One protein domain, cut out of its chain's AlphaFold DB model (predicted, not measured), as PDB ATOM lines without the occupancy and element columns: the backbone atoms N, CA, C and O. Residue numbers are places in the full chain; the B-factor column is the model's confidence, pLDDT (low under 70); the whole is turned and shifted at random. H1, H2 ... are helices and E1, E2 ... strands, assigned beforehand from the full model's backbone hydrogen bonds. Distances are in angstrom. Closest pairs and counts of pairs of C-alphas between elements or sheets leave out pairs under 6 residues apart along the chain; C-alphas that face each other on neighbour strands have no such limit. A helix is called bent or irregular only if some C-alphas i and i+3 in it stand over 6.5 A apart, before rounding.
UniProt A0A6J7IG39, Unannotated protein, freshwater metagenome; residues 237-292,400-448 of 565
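AT A GLANCE: This is residues 237 to 292 and 400 to 448 of the 565 residues of the protein "Unannotated protein" of freshwater metagenome (UniProt A0A6J7IG39). A small parallel sheet, E1 and E2, sits by the last residues of H3, which runs side by side with H2; short H4 is near both helices, and H1 lies farther out. The printed part has 105 residues, ordered H1 E1 H2 H3 E2 H4, mostly helix, compact with a radius of gyration of the C-alphas of 13.8 A, spanning 38 by 35 by 28 A.

IN THESE COORDINATES: Find C-alpha 264 at (114.108, 141.093, 94.142), where E1 begins, ending at 267; E2 is residues 435 to 438. H2, residues 273 to 290, runs 23.6 A and is irregular: C-alphas 285 and 288 are 8.5 A apart. H3, residues 401 to 416, runs 21.8 A; H1 is residues 237 to 246; H4, residues 442 to 445, ends at (129.549, 154.150, 95.514).

HOW THE PARTS SIT: Between E1 and E2, look for N 266 and O 436, 2.9 A, within hydrogen-bond range. The closest C-alphas of H3 and E2, Leu 415 and Val 438, are 5.3 A apart. H3 touches residues 280 to 288 of H2, opposite ways at a shallow tilt of 21 degrees; the closest C-alphas are Val 403 and Asp 288, 6.2 A. H1 and H4 are close but not clearly touching, closest C-alphas Cys 246 and Ala 442, 6.4 A. Every O i to N i+4 pair is within range in H1, 11 of 14 in H2, 11 of 12 in H3; H4 is too short for one.

THE WHOLE: Residues 293 to 399 are not printed; C-alphas 292 and 400 are 10.6 A apart. H1 to E1 and H3 to E2 are long links. Look for pLDDT under 70 at 33 residues, among them 245 to 264.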
ATOM      1  N   ASN A 237     136.939 159.427  76.797       71.94
ATOM      2  CA  ASN A 237     135.591 159.906  76.497       71.94
ATOM      3  C   ASN A 237     134.510 158.986  77.070       71.94
ATOM      4  O   ASN A 237     133.521 159.489  77.589       71.94
ATOM      5  N   VAL A 238     134.693 157.665  77.006       73.38
ATOM      6  CA  VAL A 238     133.791 156.677  77.613       73.38
ATOM      7  C   VAL A 238     133.856 156.778  79.132       73.38
ATOM      8  O   VAL A 238     132.813 156.852  79.768       73.38
ATOM      9  N   GLY A 239     135.055 156.869  79.711       70.25
ATOM     10  CA  GLY A 239     135.250 157.089  81.142       70.25
ATOM     11  C   GLY A 239     134.621 158.401  81.604       70.25
ATOM     12  O   GLY A 239     133.862 158.418  82.566       70.25
ATOM     13  N   ARG A 240     134.830 159.494  80.862       73.12
ATOM     14  CA  ARG A 240     134.168 160.778  81.114       73.12
ATOM     15  C   ARG A 240     132.651 160.673  80.996       73.12
ATOM     16  O   ARG A 240     131.959 161.202  81.854       73.12
ATOM     17  N   ALA A 241     132.131 160.020  79.959       74.00
ATOM     18  CA  ALA A 241     130.696 159.845  79.764       74.00
ATOM     19  C   ALA A 241     130.072 159.003  80.884       74.00
ATOM     20  O   ALA A 241     128.988 159.348  81.348       74.00
ATOM     21  N   ALA A 242     130.769 157.959  81.345       70.94
ATOM     22  CA  ALA A 242     130.372 157.142  82.484       70.94
ATOM     23  C   ALA A 242     130.356 157.969  83.779       70.94
ATOM     24  O   ALA A 242     129.333 158.008  84.450       70.94
ATOM     25  N   LEU A 243     131.419 158.725  84.073       72.25
ATOM     26  CA  LEU A 243     131.465 159.628  85.231       72.25
ATOM     27  C   LEU A 243     130.380 160.716  85.166       72.25
ATOM     28  O   LEU A 243     129.715 160.996  86.160       72.25
ATOM     29  N   ASP A 244     130.155 161.315  83.993       72.94
ATOM     30  CA  ASP A 244     129.089 162.300  83.779       72.94
ATOM     31  C   ASP A 244     127.683 161.662  83.872       72.94
ATOM     32  O   ASP A 244     126.714 162.392  84.097       72.94
ATOM     33  N   ALA A 245     127.537 160.348  83.659       69.94
ATOM     34  CA  ALA A 245     126.290 159.601  83.850       69.94
ATOM     35  C   ALA A 245     126.051 159.279  85.334       69.94
ATOM     36  O   ALA A 245     124.970 159.597  85.831       69.94
ATOM     37  N   CYS A 246     127.072 158.779  86.045       66.31
ATOM     38  CA  CYS A 246     127.051 158.587  87.499       66.31
ATOM     39  C   CYS A 246     126.654 159.886  88.213       66.31
ATOM     40  O   CYS A 246     125.687 159.899  88.965       66.31
ATOM     41  N   ARG A 247     127.286 161.013  87.850       67.88
ATOM     42  CA  ARG A 247     126.969 162.347  88.395       67.88
ATOM     43  C   ARG A 247     125.503 162.750  88.236       67.88
ATOM     44  O   ARG A 247     124.962 163.497  89.041       67.88
ATOM     45  N   ARG A 248     124.855 162.337  87.145       69.00
ATOM     46  CA  ARG A 248     123.453 162.690  86.880       69.00
ATOM     47  C   ARG A 248     122.470 161.841  87.692       69.00
ATOM     48  O   ARG A 248     121.270 162.023  87.508       69.00
ATOM     49  N   GLY A 249     122.954 160.916  88.527       59.75
ATOM     50  CA  GLY A 249     122.118 159.934  89.218       59.75
ATOM     51  C   GLY A 249     121.397 158.997  88.245       59.75
ATOM     52  O   GLY A 249     120.427 158.341  88.615       59.75
ATOM     53  N   ILE A 250     121.835 158.947  86.978       56.03
ATOM     54  CA  ILE A 250     121.275 158.042  85.976       56.03
ATOM     55  C   ILE A 250     121.923 156.691  86.235       56.03
ATOM     56  O   ILE A 250     122.951 156.346  85.651       56.03
ATOM     57  N   SER A 251     121.340 155.947  87.169       53.31
ATOM     58  CA  SER A 251     121.701 154.552  87.350       53.31
ATOM     59  C   SER A 251     121.313 153.781  86.080       53.31
ATOM     60  O   SER A 251     120.192 153.967  85.595       53.31
ATOM     61  N   PRO A 252     122.166 152.884  85.550       50.97
ATOM     62  CA  PRO A 252     121.775 151.941  84.498       50.97
ATOM     63  C   PRO A 252     120.519 151.131  84.862       50.97
ATOM     64  O   PRO A 252     119.816 150.657  83.981       50.97
ATOM     65  N   LEU A 253     120.198 151.037  86.157       49.34
ATOM     66  CA  LEU A 253     118.983 150.422  86.699       49.34
ATOM     67  C   LEU A 253     117.694 151.177  86.359       49.34
ATOM     68  O   LEU A 253     116.612 150.603  86.430       49.34
ATOM     69  N   THR A 254     117.793 152.460  86.007       48.56
ATOM     70  CA  THR A 254     116.654 153.262  85.530       48.56
ATOM     71  C   THR A 254     116.422 153.114  84.026       48.56
ATOM     72  O   THR A 254     115.383 153.545  83.522       48.56
ATOM     73  N   ASP A 255     117.358 152.484  83.306       48.88
ATOM     74  CA  ASP A 255     117.203 152.161  81.894       48.88
ATOM     75  C   ASP A 255     116.452 150.829  81.749       48.88
ATOM     76  O   ASP A 255     116.998 149.744  81.964       48.88
ATOM     77  N   GLY A 256     115.175 150.911  81.365       47.34
ATOM     78  CA  GLY A 256     114.287 149.753  81.213       47.34
ATOM     79  C   GLY A 256     114.711 148.741  80.137       47.34
ATOM     80  O   GLY A 256     114.047 147.718  79.980       47.34
ATOM     81  N   LEU A 257     115.784 149.011  79.383       46.03
ATOM     82  CA  LEU A 257     116.402 148.065  78.444       46.03
ATOM     83  C   LEU A 257     117.538 147.236  79.070       46.03
ATOM     84  O   LEU A 257     117.853 146.170  78.544       46.03
ATOM     85  N   VAL A 258     118.145 147.705  80.167       48.78
ATOM     86  CA  VAL A 258     119.241 147.026  80.891       48.78
ATOM     87  C   VAL A 258     118.710 146.221  82.081       48.78
ATOM     88  O   VAL A 258     119.339 145.251  82.487       48.78
ATOM     89  N   SER A 259     117.517 146.548  82.590       45.06
ATOM     90  CA  SER A 259     116.859 145.886  83.728       45.06
ATOM     91  C   SER A 259     116.332 144.464  83.441       45.06
ATOM     92  O   SER A 259     115.332 144.042  84.025       45.06
ATOM     93  N   VAL A 260     116.933 143.733  82.503       45.62
ATOM     94  CA  VAL A 260     116.573 142.340  82.229       45.62
ATOM     95  C   VAL A 260     117.310 141.476  83.254       45.62
ATOM     96  O   VAL A 260     118.533 141.417  83.231       45.62
ATOM     97  N   ASP A 261     116.529 140.850  84.138       49.31
ATOM     98  CA  ASP A 261     116.903 139.985  85.276       49.31
ATOM     99  C   ASP A 261     117.048 140.689  86.639       49.31
ATOM    100  O   ASP A 261     118.044 140.550  87.345       49.31
ATOM    101  N   VAL A 262     116.014 141.424  87.057       53.41
ATOM    102  CA  VAL A 262     115.937 141.973  88.422       53.41
ATOM    103  C   VAL A 262     115.695 140.837  89.428       53.41
ATOM    104  O   VAL A 262     114.589 140.306  89.538       53.41
ATOM    105  N   VAL A 263     116.750 140.477  90.166       58.94
ATOM    106  CA  VAL A 263     116.661 139.872  91.507       58.94
ATOM    107  C   VAL A 263     115.790 140.793  92.369       58.94
ATOM    108  O   VAL A 263     115.863 142.004  92.206       58.94
ATOM    109  N   ASP A 264     114.943 140.268  93.254       69.69
ATOM    110  CA  ASP A 264     114.108 141.093  94.142       69.69
ATOM    111  C   ASP A 264     115.046 141.997  94.987       69.69
ATOM    112  O   ASP A 264     115.754 141.511  95.863       69.69
ATOM    113  N   ILE A 265     115.179 143.284  94.636       74.88
ATOM    114  CA  ILE A 265     116.177 144.202  95.216       74.88
ATOM    115  C   ILE A 265     115.569 145.061  96.326       74.88
ATOM    116  O   ILE A 265     114.450 145.559  96.202       74.88
ATOM    117  N   GLU A 266     116.324 145.277  97.403       80.06
ATOM    118  CA  GLU A 266     115.920 146.100  98.550       80.06
ATOM    119  C   GLU A 266     116.961 147.202  98.817       80.06
ATOM    120  O   GLU A 266     118.148 146.903  98.913       80.06
ATOM    121  N   PRO A 267     116.579 148.484  98.946       78.88
ATOM    122  CA  PRO A 267     117.545 149.529  99.268       78.88
ATOM    123  C   PRO A 267     118.094 149.356 100.692       78.88
ATOM    124  O   PRO A 267     117.349 149.089 101.635       78.88
ATOM    125  N   ILE A 268     119.404 149.537 100.852       82.94
ATOM    126  CA  ILE A 268     120.071 149.565 102.159       82.94
ATOM    127  C   ILE A 268     119.598 150.799 102.939       82.94
ATOM    128  O   ILE A 268     119.434 151.880 102.372       82.94
ATOM    129  N   ALA A 269     119.385 150.642 104.246       82.31
ATOM    130  CA  ALA A 269     119.023 151.751 105.122       82.31
ATOM    131  C   ALA A 269     120.170 152.777 105.225       82.31
ATOM    132  O   ALA A 269     121.339 152.395 105.300       82.31
ATOM    133  N   GLU A 270     119.847 154.076 105.246       78.75
ATOM    134  CA  GLU A 270     120.838 155.173 105.221       78.75
ATOM    135  C   GLU A 270     121.892 155.077 106.339       78.75
ATOM    136  O   GLU A 270     123.054 155.423 106.131       78.75
ATOM    137  N   ASP A 271     121.525 154.561 107.513       84.12
ATOM    138  CA  ASP A 271     122.424 154.372 108.656       84.12
ATOM    139  C   ASP A 271     123.453 153.246 108.451       84.12
ATOM    140  O   ASP A 271     124.494 153.227 109.110       84.12
ATOM    141  N   GLN A 272     123.194 152.326 107.518       83.00
ATOM    142  CA  GLN A 272     124.053 151.178 107.213       83.00
ATOM    143  C   GLN A 272     124.961 151.407 105.999       83.00
ATOM    144  O   GLN A 272     125.946 150.683 105.838       83.00
ATOM    145  N   VAL A 273     124.679 152.422 105.173       83.00
ATOM    146  CA  VAL A 273     125.414 152.711 103.927       83.00
ATOM    147  C   VAL A 273     126.923 152.810 104.166       83.00
ATOM    148  O   VAL A 273     127.699 152.154 103.475       83.00
ATOM    149  N   HIS A 274     127.352 153.556 105.188       82.50
ATOM    150  CA  HIS A 274     128.779 153.759 105.463       82.50
ATOM    151  C   HIS A 274     129.499 152.453 105.831       82.50
ATOM    152  O   HIS A 274     130.554 152.146 105.286       82.50
ATOM    153  N   SER A 275     128.878 151.629 106.683       84.62
ATOM    154  CA  SER A 275     129.431 150.328 107.082       84.62
ATOM    155  C   SER A 275     129.547 149.363 105.900       84.62
ATOM    156  O   SER A 275     130.469 148.545 105.848       84.62
ATOM    157  N   VAL A 276     128.604 149.430 104.959       86.06
ATOM    158  CA  VAL A 276     128.633 148.609 103.747       86.06
ATOM    159  C   VAL A 276     129.762 149.066 102.822       86.06
ATOM    160  O   VAL A 276     130.495 148.215 102.318       86.06
ATOM    161  N   ILE A 277     129.958 150.378 102.651       85.81
ATOM    162  CA  ILE A 277     131.071 150.943 101.869       85.81
ATOM    163  C   ILE A 277     132.423 150.530 102.464       85.81
ATOM    164  O   ILE A 277     133.287 150.065 101.723       85.81
ATOM    165  N   ASP A 278     132.603 150.611 103.784       86.12
ATOM    166  CA  ASP A 278     133.841 150.170 104.443       86.12
ATOM    167  C   ASP A 278     134.127 148.688 104.168       86.12
ATOM    168  O   ASP A 278     135.235 148.309 103.776       86.12
ATOM    169  N   THR A 279     133.091 147.849 104.262       86.88
ATOM    170  CA  THR A 279     133.192 146.419 103.939       86.88
ATOM    171  C   THR A 279     133.566 146.205 102.469       86.88
ATOM    172  O   THR A 279     134.387 145.344 102.152       86.88
ATOM    173  N   MET A 280     133.014 147.001 101.547       84.94
ATOM    174  CA  MET A 280     133.396 146.945 100.134       84.94
ATOM    175  C   MET A 280     134.857 147.321  99.910       84.94
ATOM    176  O   MET A 280     135.525 146.678  99.100       84.94
ATOM    177  N   ILE A 281     135.361 148.345 100.603       86.81
ATOM    178  CA  ILE A 281     136.765 148.755 100.509       86.81
ATOM    179  C   ILE A 281     137.658 147.603 100.971       86.81
ATOM    180  O   ILE A 281     138.585 147.227 100.251       86.81
ATOM    181  N   GLU A 282     137.348 146.975 102.104       86.88
ATOM    182  CA  GLU A 282     138.090 145.811 102.593       86.88
ATOM    183  C   GLU A 282     138.059 144.636 101.611       86.88
ATOM    184  O   GLU A 282     139.105 144.049 101.319       86.88
ATOM    185  N   ILE A 283     136.887 144.328 101.049       86.31
ATOM    186  CA  ILE A 283     136.735 143.305 100.011       86.31
ATOM    187  C   ILE A 283     137.585 143.659  98.791       86.31
ATOM    188  O   ILE A 283     138.301 142.796  98.289       86.31
ATOM    189  N   SER A 284     137.558 144.914  98.333       86.38
ATOM    190  CA  SER A 284     138.313 145.371  97.162       86.38
ATOM    191  C   SER A 284     139.823 145.193  97.352       86.38
ATOM    192  O   SER A 284     140.506 144.694  96.459       86.38
ATOM    193  N   LEU A 285     140.328 145.488  98.554       86.44
ATOM    194  CA  LEU A 285     141.717 145.254  98.956       86.44
ATOM    195  C   LEU A 285     142.023 143.768  99.192       86.44
ATOM    196  O   LEU A 285     143.190 143.396  99.286       86.44
ATOM    197  N   GLY A 286     140.991 142.934  99.319       82.00
ATOM    198  CA  GLY A 286     141.053 141.484  99.457       82.00
ATOM    199  C   GLY A 286     141.075 140.716  98.132       82.00
ATOM    200  O   GLY A 286     141.461 139.545  98.122       82.00
ATOM    201  N   ILE A 287     140.680 141.352  97.023       81.00
ATOM    202  CA  ILE A 287     140.603 140.720  95.700       81.00
ATOM    203  C   ILE A 287     141.988 140.245  95.254       81.00
ATOM    204  O   ILE A 287     142.988 140.943  95.426       81.00
ATOM    205  N   ASP A 288     142.009 139.055  94.643       73.69
ATOM    206  CA  ASP A 288     143.183 138.484  93.974       73.69
ATOM    207  C   ASP A 288     144.407 138.441  94.907       73.69
ATOM    208  O   ASP A 288     145.417 139.090  94.667       73.69
ATOM    209  N   GLU A 289     144.276 137.722  96.029       72.31
ATOM    210  CA  GLU A 289     145.340 137.531  97.035       72.31
ATOM    211  C   GLU A 289     145.832 138.829  97.694       72.31
ATOM    212  O   GLU A 289     146.962 138.919  98.168       72.31
ATOM    213  N   ARG A 290     144.952 139.830  97.788       75.56
ATOM    214  CA  ARG A 290     145.260 141.152  98.347       75.56
ATOM    215  C   ARG A 290     146.317 141.919  97.552       75.56
ATOM    216  O   ARG A 290     147.053 142.712  98.128       75.56
ATOM    217  N   ARG A 291     146.364 141.754  96.228       69.06
ATOM    218  CA  ARG A 291     147.323 142.455  95.350       69.06
ATOM    219  C   ARG A 291     147.250 143.981  95.402       69.06
ATOM    220  O   ARG A 291     148.245 144.643  95.129       69.06
ATOM    221  N   LEU A 292     146.082 144.538  95.724       71.69
ATOM    222  CA  LEU A 292     145.911 145.980  95.937       71.69
ATOM    223  C   LEU A 292     146.304 146.421  97.351       71.69
ATOM    224  O   LEU A 292     146.453 147.617  97.601       71.69
ATOM    225  N   TYR A 400     146.698 142.569  87.150       61.38
ATOM    226  CA  TYR A 400     145.963 141.745  86.202       61.38
ATOM    227  C   TYR A 400     144.578 142.331  85.906       61.38
ATOM    228  O   TYR A 400     143.903 142.893  86.768       61.38
ATOM    229  N   GLY A 401     144.087 142.078  84.696       61.78
ATOM    230  CA  GLY A 401     142.693 142.276  84.296       61.78
ATOM    231  C   GLY A 401     141.696 141.556  85.210       61.78
ATOM    232  O   GLY A 401     140.558 141.993  85.300       61.78
ATOM    233  N   ARG A 402     142.127 140.526  85.954       67.00
ATOM    234  CA  ARG A 402     141.333 139.865  87.005       67.00
ATOM    235  C   ARG A 402     141.028 140.775  88.193       67.00
ATOM    236  O   ARG A 402     139.911 140.738  88.696       67.00
ATOM    237  N   VAL A 403     141.978 141.618  88.610       75.94
ATOM    238  CA  VAL A 403     141.733 142.631  89.651       75.94
ATOM    239  C   VAL A 403     140.650 143.585  89.165       75.94
ATOM    240  O   VAL A 403     139.670 143.817  89.865       75.94
ATOM    241  N   TRP A 404     140.767 144.061  87.924       76.06
ATOM    242  CA  TRP A 404     139.762 144.923  87.302       76.06
ATOM    243  C   TRP A 404     138.411 144.233  87.120       76.06
ATOM    244  O   TRP A 404     137.378 144.854  87.346       76.06
ATOM    245  N   GLU A 405     138.393 142.954  86.748       77.94
ATOM    246  CA  GLU A 405     137.172 142.157  86.662       77.94
ATOM    247  C   GLU A 405     136.502 142.025  88.032       77.94
ATOM    248  O   GLU A 405     135.291 142.222  88.133       77.94
ATOM    249  N   GLY A 406     137.280 141.732  89.076       82.12
ATOM    250  CA  GLY A 406     136.811 141.650  90.453       82.12
ATOM    251  C   GLY A 406     136.243 142.982  90.933       82.12
ATOM    252  O   GLY A 406     135.106 143.024  91.388       82.12
ATOM    253  N   LEU A 407     136.983 144.079  90.762       84.38
ATOM    254  CA  LEU A 407     136.513 145.423  91.108       84.38
ATOM    255  C   LEU A 407     135.231 145.778  90.350       84.38
ATOM    256  O   LEU A 407     134.269 146.242  90.950       84.38
ATOM    257  N   ARG A 408     135.178 145.486  89.046       81.75
ATOM    258  CA  ARG A 408     133.993 145.725  88.217       81.75
ATOM    259  C   ARG A 408     132.786 144.937  88.727       81.75
ATOM    260  O   ARG A 408     131.719 145.520  88.879       81.75
ATOM    261  N   LYS A 409     132.933 143.632  88.986       83.38
ATOM    262  CA  LYS A 409     131.849 142.789  89.525       83.38
ATOM    263  C   LYS A 409     131.393 143.275  90.896       83.38
ATOM    264  O   LYS A 409     130.197 143.338  91.131       83.38
ATOM    265  N   LEU A 410     132.327 143.667  91.761       86.25
ATOM    266  CA  LEU A 410     132.035 144.231  93.077       86.25
ATOM    267  C   LEU A 410     131.213 145.528  92.967       86.25
ATOM    268  O   LEU A 410     130.208 145.677  93.657       86.25
ATOM    269  N   SER A 411     131.610 146.438  92.073       82.75
ATOM    270  CA  SER A 411     130.906 147.698  91.823       82.75
ATOM    271  C   SER A 411     129.521 147.525  91.200       82.75
ATOM    272  O   SER A 411     128.631 148.312  91.496       82.75
ATOM    273  N   PHE A 412     129.320 146.533  90.327       79.56
ATOM    274  CA  PHE A 412     127.983 146.249  89.801       79.56
ATOM    275  C   PHE A 412     127.110 145.601  90.872       79.56
ATOM    276  O   PHE A 412     126.049 146.138  91.167       79.56
ATOM    277  N   ALA A 413     127.607 144.566  91.553       80.06
ATOM    278  CA  ALA A 413     126.858 143.806  92.553       80.06
ATOM    279  C   ALA A 413     126.261 144.658  93.687       80.06
ATOM    280  O   ALA A 413     125.187 144.339  94.192       80.06
ATOM    281  N   ILE A 414     126.922 145.749  94.095       81.75
ATOM    282  CA  ILE A 414     126.392 146.661  95.125       81.75
ATOM    283  C   ILE A 414     125.256 147.562  94.609       81.75
ATOM    284  O   ILE A 414     124.423 148.020  95.389       81.75
ATOM    285  N   LEU A 415     125.238 147.843  93.305       78.44
ATOM    286  CA  LEU A 415     124.243 148.705  92.677       78.44
ATOM    287  C   LEU A 415     123.046 147.895  92.184       78.44
ATOM    288  O   LEU A 415     121.912 148.291  92.415       78.44
ATOM    289  N   ASP A 416     123.290 146.774  91.509       73.88
ATOM    290  CA  ASP A 416     122.265 146.001  90.803       73.88
ATOM    291  C   ASP A 416     121.877 144.684  91.488       73.88
ATOM    292  O   ASP A 416     120.945 144.012  91.049       73.88
ATOM    293  N   GLY A 417     122.565 144.312  92.571       73.56
ATOM    294  CA  GLY A 417     122.315 143.069  93.295       73.56
ATOM    295  C   GLY A 417     122.798 141.810  92.564       73.56
ATOM    296  O   GLY A 417     122.445 140.704  92.987       73.56
ATOM    297  N   SER A 418     123.578 141.959  91.485       76.38
ATOM    298  CA  SER A 418     124.202 140.859  90.747       76.38
ATOM    299  C   SER A 418     125.226 140.097  91.593       76.38
ATOM    300  O   SER A 418     125.621 140.502  92.688       76.38
ATOM    301  N   ALA A 419     125.662 138.942  91.091       78.00
ATOM    302  CA  ALA A 419     126.663 138.142  91.779       78.00
ATOM    303  C   ALA A 419     127.998 138.900  91.882       78.00
ATOM    304  O   ALA A 419     128.571 139.334  90.878       78.00
ATOM    305  N   GLY A 420     128.514 138.998  93.109       77.88
ATOM    306  CA  GLY A 420     129.839 139.541  93.383       77.88
ATOM    307  C   GLY A 420     130.980 138.698  92.790       77.88
ATOM    308  O   GLY A 420     130.761 137.673  92.131       77.88
ATOM    309  N   PRO A 421     132.238 139.110  93.012       82.00
ATOM    310  CA  PRO A 421     133.404 138.337  92.597       82.00
ATOM    311  C   PRO A 421     133.354 136.898  93.134       82.00
ATOM    312  O   PRO A 421     132.900 136.647  94.249       82.00
ATOM    313  N   ALA A 422     133.841 135.935  92.349       74.25
ATOM    314  CA  ALA A 422     133.796 134.527  92.734       74.25
ATOM    315  C   ALA A 422     134.521 134.288  94.073       74.25
ATOM    316  O   ALA A 422     135.682 134.662  94.234       74.25
ATOM    317  N   GLY A 423     133.840 133.637  95.022       72.50
ATOM    318  CA  GLY A 423     134.387 133.349  96.352       72.50
ATOM    319  C   GLY A 423     134.332 134.515  97.345       72.50
ATOM    320  O   GLY A 423     134.816 134.354  98.463       72.50
ATOM    321  N   VAL A 424     133.737 135.649  96.967       76.94
ATOM    322  CA  VAL A 424     133.476 136.783  97.858       76.94
ATOM    323  C   VAL A 424     132.005 136.767  98.256       76.94
ATOM    324  O   VAL A 424     131.123 136.806  97.399       76.94
ATOM    325  N   GLN A 425     131.741 136.723  99.560       78.25
ATOM    326  CA  GLN A 425     130.396 136.922 100.083       78.25
ATOM    327  C   GLN A 425     130.104 138.420 100.114       78.25
ATOM    328  O   GLN A 425     130.856 139.194 100.708       78.25
ATOM    329  N   MET A 426     129.037 138.827  99.434       79.69
ATOM    330  CA  MET A 426     128.661 140.231  99.381       79.69
ATOM    331  C   MET A 426     127.994 140.633 100.704       79.69
ATOM    332  O   MET A 426     127.160 139.881 101.210       79.69
ATOM    333  N   PRO A 427     128.277 141.832 101.245       74.06
ATOM    334  CA  PRO A 427     127.576 142.342 102.429       74.06
ATOM    335  C   PRO A 427     126.071 142.523 102.182       74.06
ATOM    336  O   PRO A 427     125.282 142.646 103.113       74.06
ATOM    337  N   THR A 428     125.676 142.530 100.911       68.88
ATOM    338  CA  THR A 428     124.320 142.744 100.430       68.88
ATOM    339  C   THR A 428     123.525 141.474 100.146       68.88
ATOM    340  O   THR A 428     122.315 141.558  99.930       68.88
ATOM    341  N   SER A 429     124.164 140.301 100.132       64.25
ATOM    342  CA  SER A 429     123.477 139.038  99.856       64.25
ATOM    343  C   SER A 429     122.896 138.463 101.144       64.25
ATOM    344  O   SER A 429     123.622 137.879 101.948       64.25
ATOM    345  N   ASP A 430     121.588 138.617 101.338       62.69
ATOM    346  CA  ASP A 430     120.869 137.992 102.447       62.69
ATOM    347  C   ASP A 430     120.399 136.593 102.006       62.69
ATOM    348  O   ASP A 430     119.376 136.437 101.332       62.69
ATOM    349  N   GLU A 431     121.167 135.551 102.353       54.66
ATOM    350  CA  GLU A 431     120.918 134.157 101.923       54.66
ATOM    351  C   GLU A 431     119.519 133.638 102.310       54.66
ATOM    352  O   GLU A 431     119.014 132.691 101.709       54.66
ATOM    353  N   HIS A 432     118.874 134.268 103.297       50.19
ATOM    354  CA  HIS A 432     117.587 133.846 103.850       50.19
ATOM    355  C   HIS A 432     116.374 134.570 103.244       50.19
ATOM    356  O   HIS A 432     115.255 134.079 103.390       50.19
ATOM    357  N   ALA A 433     116.561 135.711 102.568       56.88
ATOM    358  CA  ALA A 433     115.454 136.557 102.105       56.88
ATOM    359  C   ALA A 433     115.166 136.446 100.598       56.88
ATOM    360  O   ALA A 433     114.134 136.934 100.142       56.88
ATOM    361  N   GLY A 434     116.066 135.832  99.816       59.75
ATOM    362  CA  GLY A 434     115.960 135.806  98.349       59.75
ATOM    363  C   GLY A 434     116.025 137.196  97.702       59.75
ATOM    364  O   GLY A 434     115.699 137.328  96.524       59.75
ATOM    365  N   ARG A 435     116.425 138.211  98.482       67.56
ATOM    366  CA  ARG A 435     116.491 139.618  98.101       67.56
ATOM    367  C   ARG A 435     117.911 140.140  98.229       67.56
ATOM    368  O   ARG A 435     118.533 139.962  99.278       67.56
ATOM    369  N   SER A 436     118.407 140.791  97.183       75.00
ATOM    370  CA  SER A 436     119.711 141.459  97.213       75.00
ATOM    371  C   SER A 436     119.540 142.887  97.712       75.00
ATOM    372  O   SER A 436     118.762 143.656  97.148       75.00
ATOM    373  N   LYS A 437     120.277 143.264  98.757       81.19
ATOM    374  CA  LYS A 437     120.303 144.654  99.222       81.19
ATOM    375  C   LYS A 437     121.169 145.507  98.286       81.19
ATOM    376  O   LYS A 437     122.192 145.036  97.811       81.19
ATOM    377  N   VAL A 438     120.798 146.743  97.985       81.19
ATOM    378  CA  VAL A 438     121.566 147.604  97.063       81.19
ATOM    379  C   VAL A 438     121.703 149.019  97.601       81.19
ATOM    380  O   VAL A 438     120.878 149.470  98.399       81.19
ATOM    381  N   LEU A 439     122.750 149.727  97.180       78.75
ATOM    382  CA  LEU A 439     122.892 151.136  97.534       78.75
ATOM    383  C   LEU A 439     121.752 151.961  96.913       78.75
ATOM    384  O   LEU A 439     121.438 151.774  95.734       78.75
ATOM    385  N   PRO A 440     121.127 152.863  97.689       72.81
ATOM    386  CA  PRO A 440     120.010 153.669  97.210       72.81
ATOM    387  C   PRO A 440     120.443 154.724  96.181       72.81
ATOM    388  O   PRO A 440     119.672 155.013  95.264       72.81
ATOM    389  N   ASP A 441     121.661 155.270  96.292       72.69
ATOM    390  CA  ASP A 441     122.241 156.205  95.323       72.69
ATOM    391  C   ASP A 441     123.562 155.660  94.748       72.69
ATOM    392  O   ASP A 441     124.437 155.160  95.454       72.69
ATOM    393  N   ALA A 442     123.741 155.802  93.433       72.31
ATOM    394  CA  ALA A 442     125.013 155.517  92.778       72.31
ATOM    395  C   ALA A 442     126.132 156.459  93.255       72.31
ATOM    396  O   ALA A 442     127.298 156.063  93.215       72.31
ATOM    397  N   ASN A 443     125.799 157.666  93.730       73.31
ATOM    398  CA  ASN A 443     126.766 158.597  94.317       73.31
ATOM    399  C   ASN A 443     127.385 158.080  95.623       73.31
ATOM    400  O   ASN A 443     128.489 158.503  95.962       73.31
ATOM    401  N   ASP A 444     126.727 157.150  96.323       75.69
ATOM    402  CA  ASP A 444     127.283 156.531  97.531       75.69
ATOM    403  C   ASP A 444     128.481 155.628  97.189       75.69
ATOM    404  O   ASP A 444     129.456 155.565  97.935       75.69
ATOM    405  N   ALA A 445     128.442 154.961  96.029       73.69
ATOM    406  CA  ALA A 445     129.549 154.150  95.514       73.69
ATOM    407  C   ALA A 445     130.548 154.963  94.674       73.69
ATOM    408  O   ALA A 445     131.749 154.689  94.676       73.69
ATOM    409  N   PHE A 446     130.046 155.946  93.925       75.06
ATOM    410  CA  PHE A 446     130.804 156.767  92.989       75.06
ATOM    411  C   PHE A 446     130.581 158.246  93.305       75.06
ATOM    412  O   PHE A 446     129.792 158.899  92.614       75.06
ATOM    413  N   PRO A 447     131.262 158.792  94.328       69.75
ATOM    414  CA  PRO A 447     131.088 160.187  94.702       69.75
ATOM    415  C   PRO A 447     131.392 161.099  93.511       69.75
ATOM    416  O   PRO A 447     132.321 160.848  92.733       69.75
ATOM    417  N   ASP A 448     130.609 162.169  93.360       71.56
ATOM    418  CA  ASP A 448     130.857 163.160  92.317       71.56
ATOM    419  C   ASP A 448     132.240 163.782  92.538       71.56
ATOM    420  O   ASP A 448     132.480 164.535  93.479       71.56
TER     421      ASP A 448